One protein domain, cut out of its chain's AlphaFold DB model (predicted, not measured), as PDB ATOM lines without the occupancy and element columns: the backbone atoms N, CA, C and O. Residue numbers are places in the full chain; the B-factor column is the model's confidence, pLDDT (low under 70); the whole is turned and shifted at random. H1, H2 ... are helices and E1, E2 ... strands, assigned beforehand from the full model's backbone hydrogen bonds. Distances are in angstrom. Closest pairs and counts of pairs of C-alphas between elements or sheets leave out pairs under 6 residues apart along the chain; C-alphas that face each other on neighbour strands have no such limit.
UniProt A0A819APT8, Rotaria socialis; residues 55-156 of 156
ATOM      1  N   SER A  55     177.387 143.463 235.573       81.06
ATOM      2  CA  SER A  55     177.250 144.838 236.070       81.06
ATOM      3  C   SER A  55     177.029 144.912 237.582       81.06
ATOM      4  O   SER A  55     177.590 145.788 238.239       81.06
ATOM      5  N   LEU A  56     176.255 143.979 238.146       80.19
ATOM      6  CA  LEU A  56     176.040 143.885 239.589       80.19
ATOM      7  C   LEU A  56     177.301 143.434 240.325       80.19
ATOM      8  O   LEU A  56     177.592 143.961 241.393       80.19
ATOM      9  N   VAL A  57     178.079 142.517 239.744       80.62
ATOM     10  CA  VAL A  57     179.372 142.099 240.309       80.62
ATOM     11  C   VAL A  57     180.366 143.263 240.303       80.62
ATOM     12  O   VAL A  57     181.011 143.514 241.319       80.62
ATOM     13  N   THR A  58     180.448 144.036 239.216       81.69
ATOM     14  CA  THR A  58     181.282 145.250 239.157       81.69
ATOM     15  C   THR A  58     180.832 146.299 240.178       81.69
ATOM     16  O   THR A  58     181.665 146.906 240.852       81.69
ATOM     17  N   TYR A  59     179.519 146.486 240.338       82.88
ATOM     18  CA  TYR A  59     178.958 147.390 241.340       82.88
ATOM     19  C   TYR A  59     179.327 146.954 242.764       82.88
ATOM     20  O   TYR A  59     179.886 147.752 243.519       82.88
ATOM     21  N   TRP A  60     179.095 145.682 243.103       83.69
ATOM     22  CA  TRP A  60     179.488 145.090 244.383       83.69
ATOM     23  C   TRP A  60     180.994 145.230 244.635       83.69
ATOM     24  O   TRP A  60     181.396 145.616 245.731       83.69
ATOM     25  N   ARG A  61     181.840 145.003 243.624       79.69
ATOM     26  CA  ARG A  61     183.294 145.175 243.742       79.69
ATOM     27  C   ARG A  61     183.641 146.596 244.187       79.69
ATOM     28  O   ARG A  61     184.343 146.765 245.180       79.69
ATOM     29  N   GLY A  62     183.147 147.607 243.472       79.19
ATOM     30  CA  GLY A  62     183.476 149.007 243.754       79.19
ATOM     31  C   GLY A  62     182.949 149.509 245.101       79.19
ATOM     32  O   GLY A  62     183.625 150.294 245.758       79.19
ATOM     33  N   HIS A  63     181.774 149.041 245.528       78.75
ATOM     34  CA  HIS A  63     181.084 149.576 246.708       78.75
ATOM     35  C   HIS A  63     181.299 148.748 247.980       78.75
ATOM     36  O   HIS A  63     181.259 149.301 249.076       78.75
ATOM     37  N   CYS A  64     181.540 147.440 247.855       79.25
ATOM     38  CA  CYS A  64     181.679 146.529 248.993       79.25
ATOM     39  C   CYS A  64     183.108 146.011 249.158       79.25
ATOM     40  O   CYS A  64     183.601 145.951 250.281       79.25
ATOM     41  N   LEU A  65     183.773 145.608 248.071       79.69
ATOM     42  CA  LEU A  65     185.087 144.964 248.156       79.69
ATOM     43  C   LEU A  65     186.216 145.998 248.261       79.69
ATOM     44  O   LEU A  65     186.961 145.988 249.235       79.69
ATOM     45  N   VAL A  66     186.318 146.916 247.296       80.25
ATOM     46  CA  VAL A  66     187.429 147.882 247.181       80.25
ATOM     47  C   VAL A  66     187.640 148.751 248.426       80.25
ATOM     48  O   VAL A  66     188.784 148.835 248.867       80.25
ATOM     49  N   PRO A  67     186.601 149.337 249.054       80.81
ATOM     50  CA  PRO A  67     186.781 150.174 250.247       80.81
ATOM     51  C   PRO A  67     187.344 149.419 251.456       80.81
ATOM     52  O   PRO A  67     187.804 150.029 252.414       80.81
ATOM     53  N   ASN A  68     187.273 148.091 251.415       76.00
ATOM     54  CA  ASN A  68     187.602 147.197 252.509       76.00
ATOM     55  C   ASN A  68     188.874 146.368 252.247       76.00
ATOM     56  O   ASN A  68     189.287 145.572 253.093       76.00
ATOM     57  N   LEU A  69     189.495 146.525 251.075       75.62
ATOM     58  CA  LEU A  69     190.724 145.826 250.725       75.62
ATOM     59  C   LEU A  69     191.923 146.434 251.466       75.62
ATOM     60  O   LEU A  69     192.129 147.644 251.469       75.62
ATOM     61  N   SER A  70     192.740 145.568 252.067       69.31
ATOM     62  CA  SER A  70     194.053 145.941 252.609       69.31
ATOM     63  C   SER A  70     195.148 145.827 251.536       69.31
ATOM     64  O   SER A  70     194.888 145.409 250.409       69.31
ATOM     65  N   SER A  71     196.392 146.182 251.876       72.50
ATOM     66  CA  SER A  71     197.511 146.287 250.927       72.50
ATOM     67  C   SER A  71     197.866 145.000 250.170       72.50
ATOM     68  O   SER A  71     198.492 145.098 249.120       72.50
ATOM     69  N   LYS A  72     197.524 143.810 250.686       80.88
ATOM     70  CA  LYS A  72     197.655 142.514 249.994       80.88
ATOM     71  C   LYS A  72     196.517 141.599 250.427       80.88
ATOM     72  O   LYS A  72     196.375 141.335 251.620       80.88
ATOM     73  N   ALA A  73     195.732 141.095 249.483       81.00
ATOM     74  CA  ALA A  73     194.633 140.186 249.792       81.00
ATOM     75  C   ALA A  73     194.376 139.174 248.660       81.00
ATOM     76  O   ALA A  73     194.831 139.359 247.530       81.00
ATOM     77  N   LEU A  74     193.676 138.090 249.004       84.62
ATOM     78  CA  LEU A  74     193.316 136.972 248.127       84.62
ATOM     79  C   LEU A  74     191.781 136.856 248.063       84.62
ATOM     80  O   LEU A  74     191.157 136.679 249.112       84.62
ATOM     81  N   LEU A  75     191.168 136.932 246.872       83.94
ATOM     82  CA  LEU A  75     189.733 136.644 246.674       83.94
ATOM     83  C   LEU A  75     189.627 135.221 246.192       83.94
ATOM     84  O   LEU A  75     190.174 134.855 245.150       83.94
ATOM     85  N   LEU A  76     188.841 134.461 246.930       84.06
ATOM     86  CA  LEU A  76     188.339 133.185 246.476       84.06
ATOM     87  C   LEU A  76     186.909 133.417 245.993       84.06
ATOM     88  O   LEU A  76     186.054 133.817 246.785       84.06
ATOM     89  N   VAL A  77     186.657 133.195 244.705       82.38
ATOM     90  CA  VAL A  77     185.312 133.297 244.121       82.38
ATOM     91  C   VAL A  77     184.782 131.936 243.706       82.38
ATOM     92  O   VAL A  77     185.543 131.026 243.374       82.38
ATOM     93  N   ASP A  78     183.460 131.805 243.690       78.88
ATOM     94  CA  ASP A  78     182.810 130.638 243.110       78.88
ATOM     95  C   ASP A  78     182.985 130.602 241.578       78.88
ATOM     96  O   ASP A  78     183.147 131.627 240.916       78.88
ATOM     97  N   SER A  79     182.894 129.404 241.008       80.12
ATOM     98  CA  SER A  79     182.950 129.100 239.570       80.12
ATOM     99  C   SER A  79     181.759 129.618 238.750       80.12
ATOM    100  O   SER A  79     181.618 129.273 237.574       80.12
ATOM    101  N   PHE A  80     180.882 130.435 239.339       78.00
ATOM    102  CA  PHE A  80     179.711 130.960 238.648       78.00
ATOM    103  C   PHE A  80     180.123 131.932 237.526       78.00
ATOM    104  O   PHE A  80     180.951 132.807 237.780       78.00
ATOM    105  N   PRO A  81     179.534 131.873 236.311       74.12
ATOM    106  CA  PRO A  81     180.018 132.634 235.148       74.12
ATOM    107  C   PRO A  81     180.141 134.149 235.355       74.12
ATOM    108  O   PRO A  81     181.022 134.782 234.783       74.12
ATOM    109  N   SER A  82     179.276 134.743 236.180       71.69
ATOM    110  CA  SER A  82     179.317 136.180 236.480       71.69
ATOM    111  C   SER A  82     180.466 136.578 237.412       71.69
ATOM    112  O   SER A  82     180.885 137.730 237.377       71.69
ATOM    113  N   HIS A  83     180.969 135.642 238.221       71.69
ATOM    114  CA  HIS A  83     182.102 135.840 239.128       71.69
ATOM    115  C   HIS A  83     183.417 135.320 238.564       71.69
ATOM    116  O   HIS A  83     184.452 135.902 238.855       71.69
ATOM    117  N   ALA A  84     183.374 134.265 237.749       68.88
ATOM    118  CA  ALA A  84     184.530 133.595 237.160       68.88
ATOM    119  C   ALA A  84     185.187 134.389 236.012       68.88
ATOM    120  O   ALA A  84     186.038 133.843 235.314       68.88
ATOM    121  N   ASN A  85     184.774 135.643 235.779       71.88
ATOM    122  CA  ASN A  85     185.337 136.494 234.739       71.88
ATOM    123  C   ASN A  85     186.548 137.278 235.281       71.88
ATOM    124  O   ASN A  85     186.347 138.249 236.014       71.88
ATOM    125  N   PRO A  86     187.790 136.937 234.883       66.62
ATOM    126  CA  PRO A  86     188.985 137.604 235.391       66.62
ATOM    127  C   PRO A  86     189.054 139.077 234.982       66.62
ATOM    128  O   PRO A  86     189.692 139.865 235.671       66.62
ATOM    129  N   GLU A  87     188.387 139.462 233.882       68.00
ATOM    130  CA  GLU A  87     188.324 140.845 233.383       68.00
ATOM    131  C   GLU A  87     187.787 141.828 234.432       68.00
ATOM    132  O   GLU A  87     188.175 142.992 234.435       68.00
ATOM    133  N   VAL A  88     186.926 141.364 235.345       66.75
ATOM    134  CA  VAL A  88     186.328 142.203 236.395       66.75
ATOM    135  C   VAL A  88     187.373 142.704 237.393       66.75
ATOM    136  O   VAL A  88     187.206 143.792 237.948       66.75
ATOM    137  N   ASP A  89     188.442 141.936 237.603       66.88
ATOM    138  CA  ASP A  89     189.392 142.130 238.702       66.88
ATOM    139  C   ASP A  89     190.808 142.504 238.236       66.88
ATOM    140  O   ASP A  89     191.673 142.773 239.070       66.88
ATOM    141  N   LYS A  90     191.044 142.611 236.917       67.38
ATOM    142  CA  LYS A  90     192.357 142.949 236.326       67.38
ATOM    143  C   LYS A  90     192.974 144.246 236.852       67.38
ATOM    144  O   LYS A  90     194.196 144.357 236.918       67.38
ATOM    145  N   ASP A  91     192.144 145.209 237.238       66.38
ATOM    146  CA  ASP A  91     192.600 146.533 237.673       66.38
ATOM    147  C   ASP A  91     193.006 146.591 239.158       66.38
ATOM    148  O   ASP A  91     193.496 147.620 239.628       66.38
ATOM    149  N   LEU A  92     192.811 145.511 239.928       69.75
ATOM    150  CA  LEU A  92     193.205 145.453 241.340       69.75
ATOM    151  C   LEU A  92     194.702 145.147 241.472       69.75
ATOM    152  O   LEU A  92     195.125 144.008 241.665       69.75
ATOM    153  N   LYS A  93     195.531 146.193 241.408       64.44
ATOM    154  CA  LYS A  93     196.961 146.092 241.734       64.44
ATOM    155  C   LYS A  93     197.100 145.715 243.218       64.44
ATOM    156  O   LYS A  93     196.583 146.428 244.071       64.44
ATOM    157  N   ASN A  94     197.808 144.619 243.507       70.56
ATOM    158  CA  ASN A  94     198.052 144.009 244.836       70.56
ATOM    159  C   ASN A  94     197.052 142.948 245.313       70.56
ATOM    160  O   ASN A  94     197.012 142.618 246.503       70.56
ATOM    161  N   PHE A  95     196.275 142.388 244.395       75.81
ATOM    162  CA  PHE A  95     195.252 141.427 244.742       75.81
ATOM    163  C   PHE A  95     195.391 140.127 243.951       75.81
ATOM    164  O   PHE A  95     195.535 140.154 242.731       75.81
ATOM    165  N   GLU A  96     195.360 138.988 244.644       81.06
ATOM    166  CA  GLU A  96     195.340 137.678 243.995       81.06
ATOM    167  C   GLU A  96     193.895 137.196 243.857       81.06
ATOM    168  O   GLU A  96     193.127 137.181 244.816       81.06
ATOM    169  N   TYR A  97     193.523 136.787 242.650       82.75
ATOM    170  CA  TYR A  97     192.195 136.274 242.336       82.75
ATOM    171  C   TYR A  97     192.286 134.781 242.019       82.75
ATOM    172  O   TYR A  97     193.088 134.362 241.178       82.75
ATOM    173  N   ARG A  98     191.461 133.966 242.681       83.94
ATOM    174  CA  ARG A  98     191.366 132.525 242.432       83.94
ATOM    175  C   ARG A  98     189.909 132.094 242.330       83.94
ATOM    176  O   ARG A  98     189.094 132.385 243.204       83.94
ATOM    177  N   VAL A  99     189.611 131.333 241.281       84.44
ATOM    178  CA  VAL A  99     188.311 130.681 241.095       84.44
ATOM    179  C   VAL A  99     188.358 129.300 241.732       84.44
ATOM    180  O   VAL A  99     189.238 128.494 241.425       84.44
ATOM    181  N   ILE A 100     187.406 129.019 242.614       83.19
ATOM    182  CA  ILE A 100     187.227 127.693 243.195       83.19
ATOM    183  C   ILE A 100     186.642 126.778 242.107       83.19
ATOM    184  O   ILE A 100     185.641 127.148 241.495       83.19
ATOM    185  N   PRO A 101     187.213 125.585 241.853       80.38
ATOM    186  CA  PRO A 101     186.690 124.674 240.839       80.38
ATOM    187  C   PRO A 101     185.226 124.273 241.096       80.38
ATOM    188  O   PRO A 101     184.813 124.139 242.255       80.38
ATOM    189  N   PRO A 102     184.437 124.019 240.037       77.75
ATOM    190  CA  PRO A 102     183.053 123.586 240.180       77.75
ATOM    191  C   PRO A 102     182.957 122.222 240.873       77.75
ATOM    192  O   PRO A 102     183.883 121.414 240.827       77.75
ATOM    193  N   LYS A 103     181.792 121.939 241.475       71.38
ATOM    194  CA  LYS A 103     181.480 120.681 242.194       71.38
ATOM    195  C   LYS A 103     182.345 120.413 243.431       71.38
ATOM    196  O   LYS A 103     182.368 119.295 243.937       71.38
ATOM    197  N   THR A 104     183.022 121.431 243.945       64.00
ATOM    198  CA  THR A 104     183.828 121.291 245.156       64.00
ATOM    199  C   THR A 104     182.963 121.324 246.413       64.00
ATOM    200  O   THR A 104     183.215 120.525 247.296       64.00
ATOM    201  N   THR A 105     181.861 122.084 246.463       59.41
ATOM    202  CA  THR A 105     181.019 122.280 247.666       59.41
ATOM    203  C   THR A 105     180.563 120.994 248.379       59.41
ATOM    204  O   THR A 105     180.458 120.980 249.607       59.41
ATOM    205  N   SER A 106     180.272 119.917 247.642       55.72
ATOM    206  CA  SER A 106     179.795 118.640 248.202       55.72
ATOM    207  C   SER A 106     180.902 117.617 248.477       55.72
ATOM    208  O   SER A 106     180.702 116.746 249.318       55.72
ATOM    209  N   PHE A 107     182.052 117.717 247.803       52.38
ATOM    210  CA  PHE A 107     183.130 116.720 247.866       52.38
ATOM    211  C   PHE A 107     184.369 117.191 248.628       52.38
ATOM    212  O   PHE A 107     185.045 116.390 249.266       52.38
ATOM    213  N   ILE A 108     184.684 118.483 248.566       52.59
ATOM    214  CA  ILE A 108     185.879 119.064 249.164       52.59
ATOM    215  C   ILE A 108     185.443 120.338 249.878       52.59
ATOM    216  O   ILE A 108     184.809 121.205 249.292       52.59
ATOM    217  N   GLN A 109     185.778 120.474 251.156       61.41
ATOM    218  CA  GLN A 109     185.386 121.603 252.008       61.41
ATOM    219  C   GLN A 109     186.054 122.951 251.617       61.41
ATOM    220  O   GLN A 109     186.400 123.761 252.468       61.41
ATOM    221  N   LEU A 110     186.255 123.195 250.318       65.50
ATOM    222  CA  LEU A 110     186.989 124.305 249.708       65.50
ATOM    223  C   LEU A 110     186.194 125.604 249.612       65.50
ATOM    224  O   LEU A 110     186.746 126.603 249.161       65.50
ATOM    225  N   GLN A 111     184.934 125.626 250.050       73.75
ATOM    226  CA  GLN A 111     184.160 126.859 250.205       73.75
ATOM    227  C   GLN A 111     183.979 127.169 251.701       73.75
ATOM    228  O   GLN A 111     182.915 126.888 252.263       73.75
ATOM    229  N   PRO A 112     185.002 127.748 252.372       74.69
ATOM    230  CA  PRO A 112     184.926 128.097 253.787       74.69
ATOM    231  C   PRO A 112     183.712 128.964 254.117       74.69
ATOM    232  O   PRO A 112     183.066 128.752 255.139       74.69
ATOM    233  N   LEU A 113     183.370 129.899 253.224       78.94
ATOM    234  CA  LEU A 113     182.210 130.770 253.391       78.94
ATOM    235  C   LEU A 113     180.913 129.961 253.501       78.94
ATOM    236  O   LEU A 113     180.107 130.219 254.388       78.94
ATOM    237  N   ASP A 114     180.720 128.953 252.654       75.88
ATOM    238  CA  ASP A 114     179.498 128.154 252.686       75.88
ATOM    239  C   ASP A 114     179.398 127.297 253.947       75.88
ATOM    240  O   ASP A 114     178.336 127.210 254.567       75.88
ATOM    241  N   ILE A 115     180.511 126.682 254.340       77.19
ATOM    242  CA  ILE A 115     180.551 125.707 255.430       77.19
ATOM    243  C   ILE A 115     180.490 126.387 256.790       77.19
ATOM    244  O   ILE A 115     179.656 126.019 257.617       77.19
ATOM    245  N   TYR A 116     181.369 127.362 257.016       78.69
ATOM    246  CA  TYR A 116     181.518 127.993 258.321       78.69
ATOM    247  C   TYR A 116     180.526 129.130 258.523       78.69
ATOM    248  O   TYR A 116     180.102 129.349 259.648       78.69
ATOM    249  N   TYR A 117     180.125 129.824 257.454       80.44
ATOM    250  CA  TYR A 117     179.276 131.002 257.575       80.44
ATOM    251  C   TYR A 117     177.856 130.773 257.045       80.44
ATOM    252  O   TYR A 117     176.913 130.786 257.832       80.44
ATOM    253  N   ASN A 118     177.661 130.495 255.752       81.12
ATOM    254  CA  ASN A 118     176.319 130.485 255.154       81.12
ATOM    255  C   ASN A 118     175.404 129.395 255.734       81.12
ATOM    256  O   ASN A 118     174.194 129.602 255.822       81.12
ATOM    257  N   ARG A 119     175.938 128.239 256.151       81.31
ATOM    258  CA  ARG A 119     175.144 127.204 256.846       81.31
ATOM    259  C   ARG A 119     174.595 127.699 258.179       81.31
ATOM    260  O   ARG A 119     173.402 127.547 258.434       81.31
ATOM    261  N   GLN A 120     175.451 128.299 259.004       80.38
ATOM    262  CA  GLN A 120     175.050 128.870 260.291       80.38
ATOM    263  C   GLN A 120     174.093 130.042 260.080       80.38
ATOM    264  O   GLN A 120     173.034 130.105 260.698       80.38
ATOM    265  N   TYR A 121     174.418 130.899 259.115       80.56
ATOM    266  CA  TYR A 121     173.591 132.020 258.713       80.56
ATOM    267  C   TYR A 121     172.176 131.583 258.344       80.56
ATOM    268  O   TYR A 121     171.224 132.138 258.862       80.56
ATOM    269  N   LYS A 122     172.008 130.540 257.519       80.81
ATOM    270  CA  LYS A 122     170.689 130.021 257.109       80.81
ATOM    271  C   LYS A 122     169.890 129.400 258.259       80.81
ATOM    272  O   LYS A 122     168.664 129.343 258.187       80.81
ATOM    273  N   MET A 123     170.556 128.926 259.311       84.00
ATOM    274  CA  MET A 123     169.891 128.315 260.465       84.00
ATOM    275  C   MET A 123     169.129 129.336 261.313       84.00
ATOM    276  O   MET A 123     168.075 129.000 261.851       84.00
ATOM    277  N   ILE A 124     169.627 130.569 261.422       82.94
ATOM    278  CA  ILE A 124     169.045 131.595 262.299       82.94
ATOM    279  C   ILE A 124     167.698 132.121 261.754       82.94
ATOM    280  O   ILE A 124     166.706 131.981 262.471       82.94
ATOM    281  N   PRO A 125     167.575 132.614 260.498       81.62
ATOM    282  CA  PRO A 125     166.291 132.978 259.900       81.62
ATOM    283  C   PRO A 125     165.283 131.839 259.932       81.62
ATOM    284  O   PRO A 125     164.104 132.079 260.158       81.62
ATOM    285  N   ARG A 126     165.740 130.593 259.739       84.56
ATOM    286  CA  ARG A 126     164.865 129.420 259.801       84.56
ATOM    287  C   ARG A 126     164.241 129.260 261.184       84.56
ATOM    288  O   ARG A 126     163.038 129.079 261.276       84.56
ATOM    289  N   ARG A 127     165.031 129.392 262.253       86.12
ATOM    290  CA  ARG A 127     164.516 129.339 263.630       86.12
ATOM    291  C   ARG A 127     163.553 130.482 263.937       86.12
ATOM    292  O   ARG A 127     162.548 130.254 264.598       86.12
ATOM    293  N   ILE A 128     163.845 131.690 263.452       84.62
ATOM    294  CA  ILE A 128     162.961 132.851 263.624       84.62
ATOM    295  C   ILE A 128     161.634 132.615 262.892       84.62
ATOM    296  O   ILE A 128     160.570 132.842 263.460       84.62
ATOM    297  N   TYR A 129     161.695 132.086 261.669       85.25
ATOM    298  CA  TYR A 129     160.516 131.703 260.900       85.25
ATOM    299  C   TYR A 129     159.684 130.632 261.611       85.25
ATOM    300  O   TYR A 129     158.472 130.788 261.751       85.25
ATOM    301  N   ASP A 130     160.331 129.576 262.106       86.12
ATOM    302  CA  ASP A 130     159.666 128.505 262.846       86.12
ATOM    303  C   ASP A 130     158.994 129.052 264.120       86.12
ATOM    304  O   ASP A 130     157.860 128.686 264.420       86.12
ATOM    305  N   HIS A 131     159.642 129.980 264.832       86.50
ATOM    306  CA  HIS A 131     159.083 130.610 266.030       86.50
ATOM    307  C   HIS A 131     157.862 131.488 265.729       86.50
ATOM    308  O   HIS A 131     156.839 131.342 266.390       86.50
ATOM    309  N   VAL A 132     157.939 132.351 264.709       85.88
ATOM    310  CA  VAL A 132     156.806 133.184 264.267       85.88
ATOM    311  C   VAL A 132     155.623 132.317 263.849       85.88
ATOM    312  O   VAL A 132     154.485 132.613 264.206       85.88
ATOM    313  N   ARG A 133     155.894 131.209 263.152       83.38
ATOM    314  CA  ARG A 133     154.862 130.280 262.690       83.38
ATOM    315  C   ARG A 133     154.205 129.500 263.829       83.38
ATOM    316  O   ARG A 133     152.994 129.332 263.804       83.38
ATOM    317  N   VAL A 134     154.982 128.991 264.785       88.25
ATOM    318  CA  VAL A 134     154.452 128.220 265.927       88.25
ATOM    319  C   VAL A 134     153.741 129.126 266.929       88.25
ATOM    320  O   VAL A 134     152.743 128.718 267.510       88.25
ATOM    321  N   GLY A 135     154.246 130.343 267.134       84.81
ATOM    322  CA  GLY A 135     153.666 131.316 268.057       84.81
ATOM    323  C   GLY A 135     152.495 132.119 267.491       84.81
ATOM    324  O   GLY A 135     152.035 133.018 268.185       84.81
ATOM    325  N   GLU A 136     152.064 131.844 266.251       83.00
ATOM    326  CA  GLU A 136     151.025 132.603 265.527       83.00
ATOM    327  C   GLU A 136     151.238 134.128 265.599       83.00
ATOM    328  O   GLU A 136     150.304 134.916 265.739       83.00
ATOM    329  N   ILE A 137     152.503 134.554 265.524       86.19
ATOM    330  CA  ILE A 137     152.870 135.967 265.611       86.19
ATOM    331  C   ILE A 137     152.478 136.644 264.293       86.19
ATOM    332  O   ILE A 137     152.850 136.165 263.219       86.19
ATOM    333  N   ASP A 138     151.777 137.777 264.370       86.12
ATOM    334  CA  ASP A 138     151.321 138.557 263.210       86.12
ATOM    335  C   ASP A 138     152.474 139.323 262.531       86.12
ATOM    336  O   ASP A 138     152.580 140.548 262.579       86.12
ATOM    337  N   ILE A 139     153.419 138.575 261.956       82.19
ATOM    338  CA  ILE A 139     154.555 139.089 261.188       82.19
ATOM    339  C   ILE A 139     154.729 138.238 259.929       82.19
ATOM    340  O   ILE A 139     155.026 137.043 259.986       82.19
ATOM    341  N   ASN A 140     154.640 138.872 258.757       81.12
ATOM    342  CA  ASN A 140     154.852 138.196 257.481       81.12
ATOM    343  C   ASN A 140     156.337 138.174 257.075       81.12
ATOM    344  O   ASN A 140     156.815 139.031 256.329       81.12
ATOM    345  N   LEU A 141     157.068 137.146 257.506       78.81
ATOM    346  CA  LEU A 141     158.480 136.946 257.144       78.81
ATOM    347  C   LEU A 141     158.719 136.519 255.681       78.81
ATOM    348  O   LEU A 141     159.866 136.310 255.290       78.81
ATOM    349  N   VAL A 142     157.668 136.378 254.868       76.38
ATOM    350  CA  VAL A 142     157.779 136.117 253.420       76.38
ATOM    351  C   VAL A 142     157.895 137.428 252.631       76.38
ATOM    352  O   VAL A 142     158.354 137.430 251.488       76.38
ATOM    353  N   GLU A 143     157.528 138.564 253.229       78.69
ATOM    354  CA  GLU A 143     157.637 139.867 252.580       78.69
ATOM    355  C   GLU A 143     159.103 140.305 252.439       78.69
ATOM    356  O   GLU A 143     159.896 140.239 253.380       78.69
ATOM    357  N   ARG A 144     159.456 140.834 251.260       73.88
ATOM    358  CA  ARG A 144     160.808 141.308 250.934       73.88
ATOM    359  C   ARG A 144     161.386 142.257 251.986       73.88
ATOM    360  O   ARG A 144     162.549 142.106 252.353       73.88
ATOM    361  N   ASN A 145     160.602 143.228 252.450       75.25
ATOM    362  CA  ASN A 145     161.070 144.214 253.424       75.25
ATOM    363  C   ASN A 145     161.442 143.545 254.747       75.25
ATOM    364  O   ASN A 145     162.520 143.803 255.272       75.25
ATOM    365  N   ASN A 146     160.610 142.611 255.211       77.06
ATOM    366  CA  ASN A 146     160.835 141.865 256.447       77.06
ATOM    367  C   ASN A 146     162.047 140.930 256.337       77.06
ATOM    368  O   ASN A 146     162.827 140.801 257.277       77.06
ATOM    369  N   ILE A 147     162.275 140.330 255.167       77.06
ATOM    370  CA  ILE A 147     163.481 139.531 254.908       77.06
ATOM    371  C   ILE A 147     164.737 140.408 254.952       77.06
ATOM    372  O   ILE A 147     165.745 139.991 255.525       77.06
ATOM    373  N   ILE A 148     164.704 141.606 254.360       75.75
ATOM    374  CA  ILE A 148     165.846 142.532 254.347       75.75
ATOM    375  C   ILE A 148     166.140 143.051 255.758       75.75
ATOM    376  O   ILE A 148     167.302 143.077 256.159       75.75
ATOM    377  N   THR A 149     165.116 143.426 256.525       76.88
ATOM    378  CA  THR A 149     165.276 143.910 257.907       76.88
ATOM    379  C   THR A 149     165.696 142.811 258.877       76.88
ATOM    380  O   THR A 149     166.278 143.117 259.916       76.88
ATOM    381  N   LEU A 150     165.480 141.539 258.530       77.62
ATOM    382  CA  LEU A 150     165.967 140.400 259.303       77.62
ATOM    383  C   LEU A 150     167.487 140.222 259.198       77.62
ATOM    384  O   LEU A 150     168.113 139.767 260.151       77.62
ATOM    385  N   GLN A 151     168.104 140.575 258.065       77.00
ATOM    386  CA  GLN A 151     169.524 140.286 257.829       77.00
ATOM    387  C   GLN A 151     170.448 140.918 258.893       77.00
ATOM    388  O   GLN A 151     171.260 140.191 259.462       77.00
ATOM    389  N   PRO A 152     170.325 142.213 259.260       71.56
ATOM    390  CA  PRO A 152     171.161 142.810 260.302       71.56
ATOM    391  C   PRO A 152     171.027 142.104 261.656       71.56
ATOM    392  O   PRO A 152     172.020 141.977 262.364       71.56
ATOM    393  N   LEU A 153     169.833 141.603 261.996       71.75
ATOM    394  CA  LEU A 153     169.578 140.898 263.258       71.75
ATOM    395  C   LEU A 153     170.309 139.555 263.333       71.75
ATOM    396  O   LEU A 153     170.712 139.131 264.405       71.75
ATOM    397  N   VAL A 154     170.498 138.892 262.191       72.12
ATOM    398  CA  VAL A 154     171.240 137.624 262.102       72.12
ATOM    399  C   VAL A 154     172.753 137.851 262.180       72.12
ATOM    400  O   VAL A 154     173.503 136.960 262.568       72.12
ATOM    401  N   HIS A 155     173.200 139.037 261.770       66.06
ATOM    402  CA  HIS A 155     174.605 139.429 261.710       66.06
ATOM    403  C   HIS A 155     175.142 140.082 263.002       66.06
ATOM    404  O   HIS A 155     176.361 140.249 263.089       66.06
ATOM    405  N   SER A 156     174.261 140.483 263.933       56.53
ATOM    406  CA  SER A 156     174.582 141.171 265.203       56.53
ATOM    407  C   SER A 156     175.129 140.209 266.252       56.53
ATOM    408  O   SER A 156     176.081 140.609 266.958       56.53
TER     409      SER A 156
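This is residues 55 to 156 of the 156 residues of a protein of Rotaria socialis (UniProt A0A819APT8). This is a loose, open model in which one long helix, H3, reaches away from an end made of H1 and the small two-stranded sheet E1 and E2; past H3 the chain folds back, and H4 crosses H3. Short H2 lies between the sheet and H3 along the chain. The printed part has 102 residues, in the order H1, E1, E2, H2, H3, H4, mostly helix, with E1 and E2 parallel. It is loose, with a radius of gyration of the C-alphas of 17.6 A, and elongated, spanning 53 by 33 by 24 A.

Find C-alpha 55 at (177.250, 144.838, 236.070); from there H1 runs to residue 68, 19.6 A. Next come E1, residues 73 to 77, and E2, residues 95 to 99, then H2, residues 104 to 107. H3 runs 32.8 A over residues 112 to 134, with a kink of 30 degrees near residue 119. H4, residues 144 to 155, ends at C-alpha 155 (174.605, 139.429, 261.710).

Look at E1 and E2, parallel at 20 degrees: N 75 and O 96 are 2.9 A apart, within hydrogen-bond range. H1 touches no helix, and is apart from E2. H2 and H3 are close but not clearly touching; their closest C-alphas, Thr 105 and Asp 114, are 7.9 A apart. H3, with residues 121 to 125 alone, touches residues 150 to 154 of H4, at a steep tilt of 59 degrees, opposite ways; the closest C-alphas, Ile 124 and Val 154, are 6.4 A apart. O i to N i+4 pairs are within range in 7 of 10 for H1, 13 of 19 for H3 and 5 of 8 for H4; H2 is too short for one.

The C-alphas of Lys 93 and Glu 136 are farthest apart, 53.5 A. The printed part has no cut. The link from E1 to E2, residues 78 to 94, is long. Look for pLDDT under 70 at residues 86 to 93 and 104 to 110, among others.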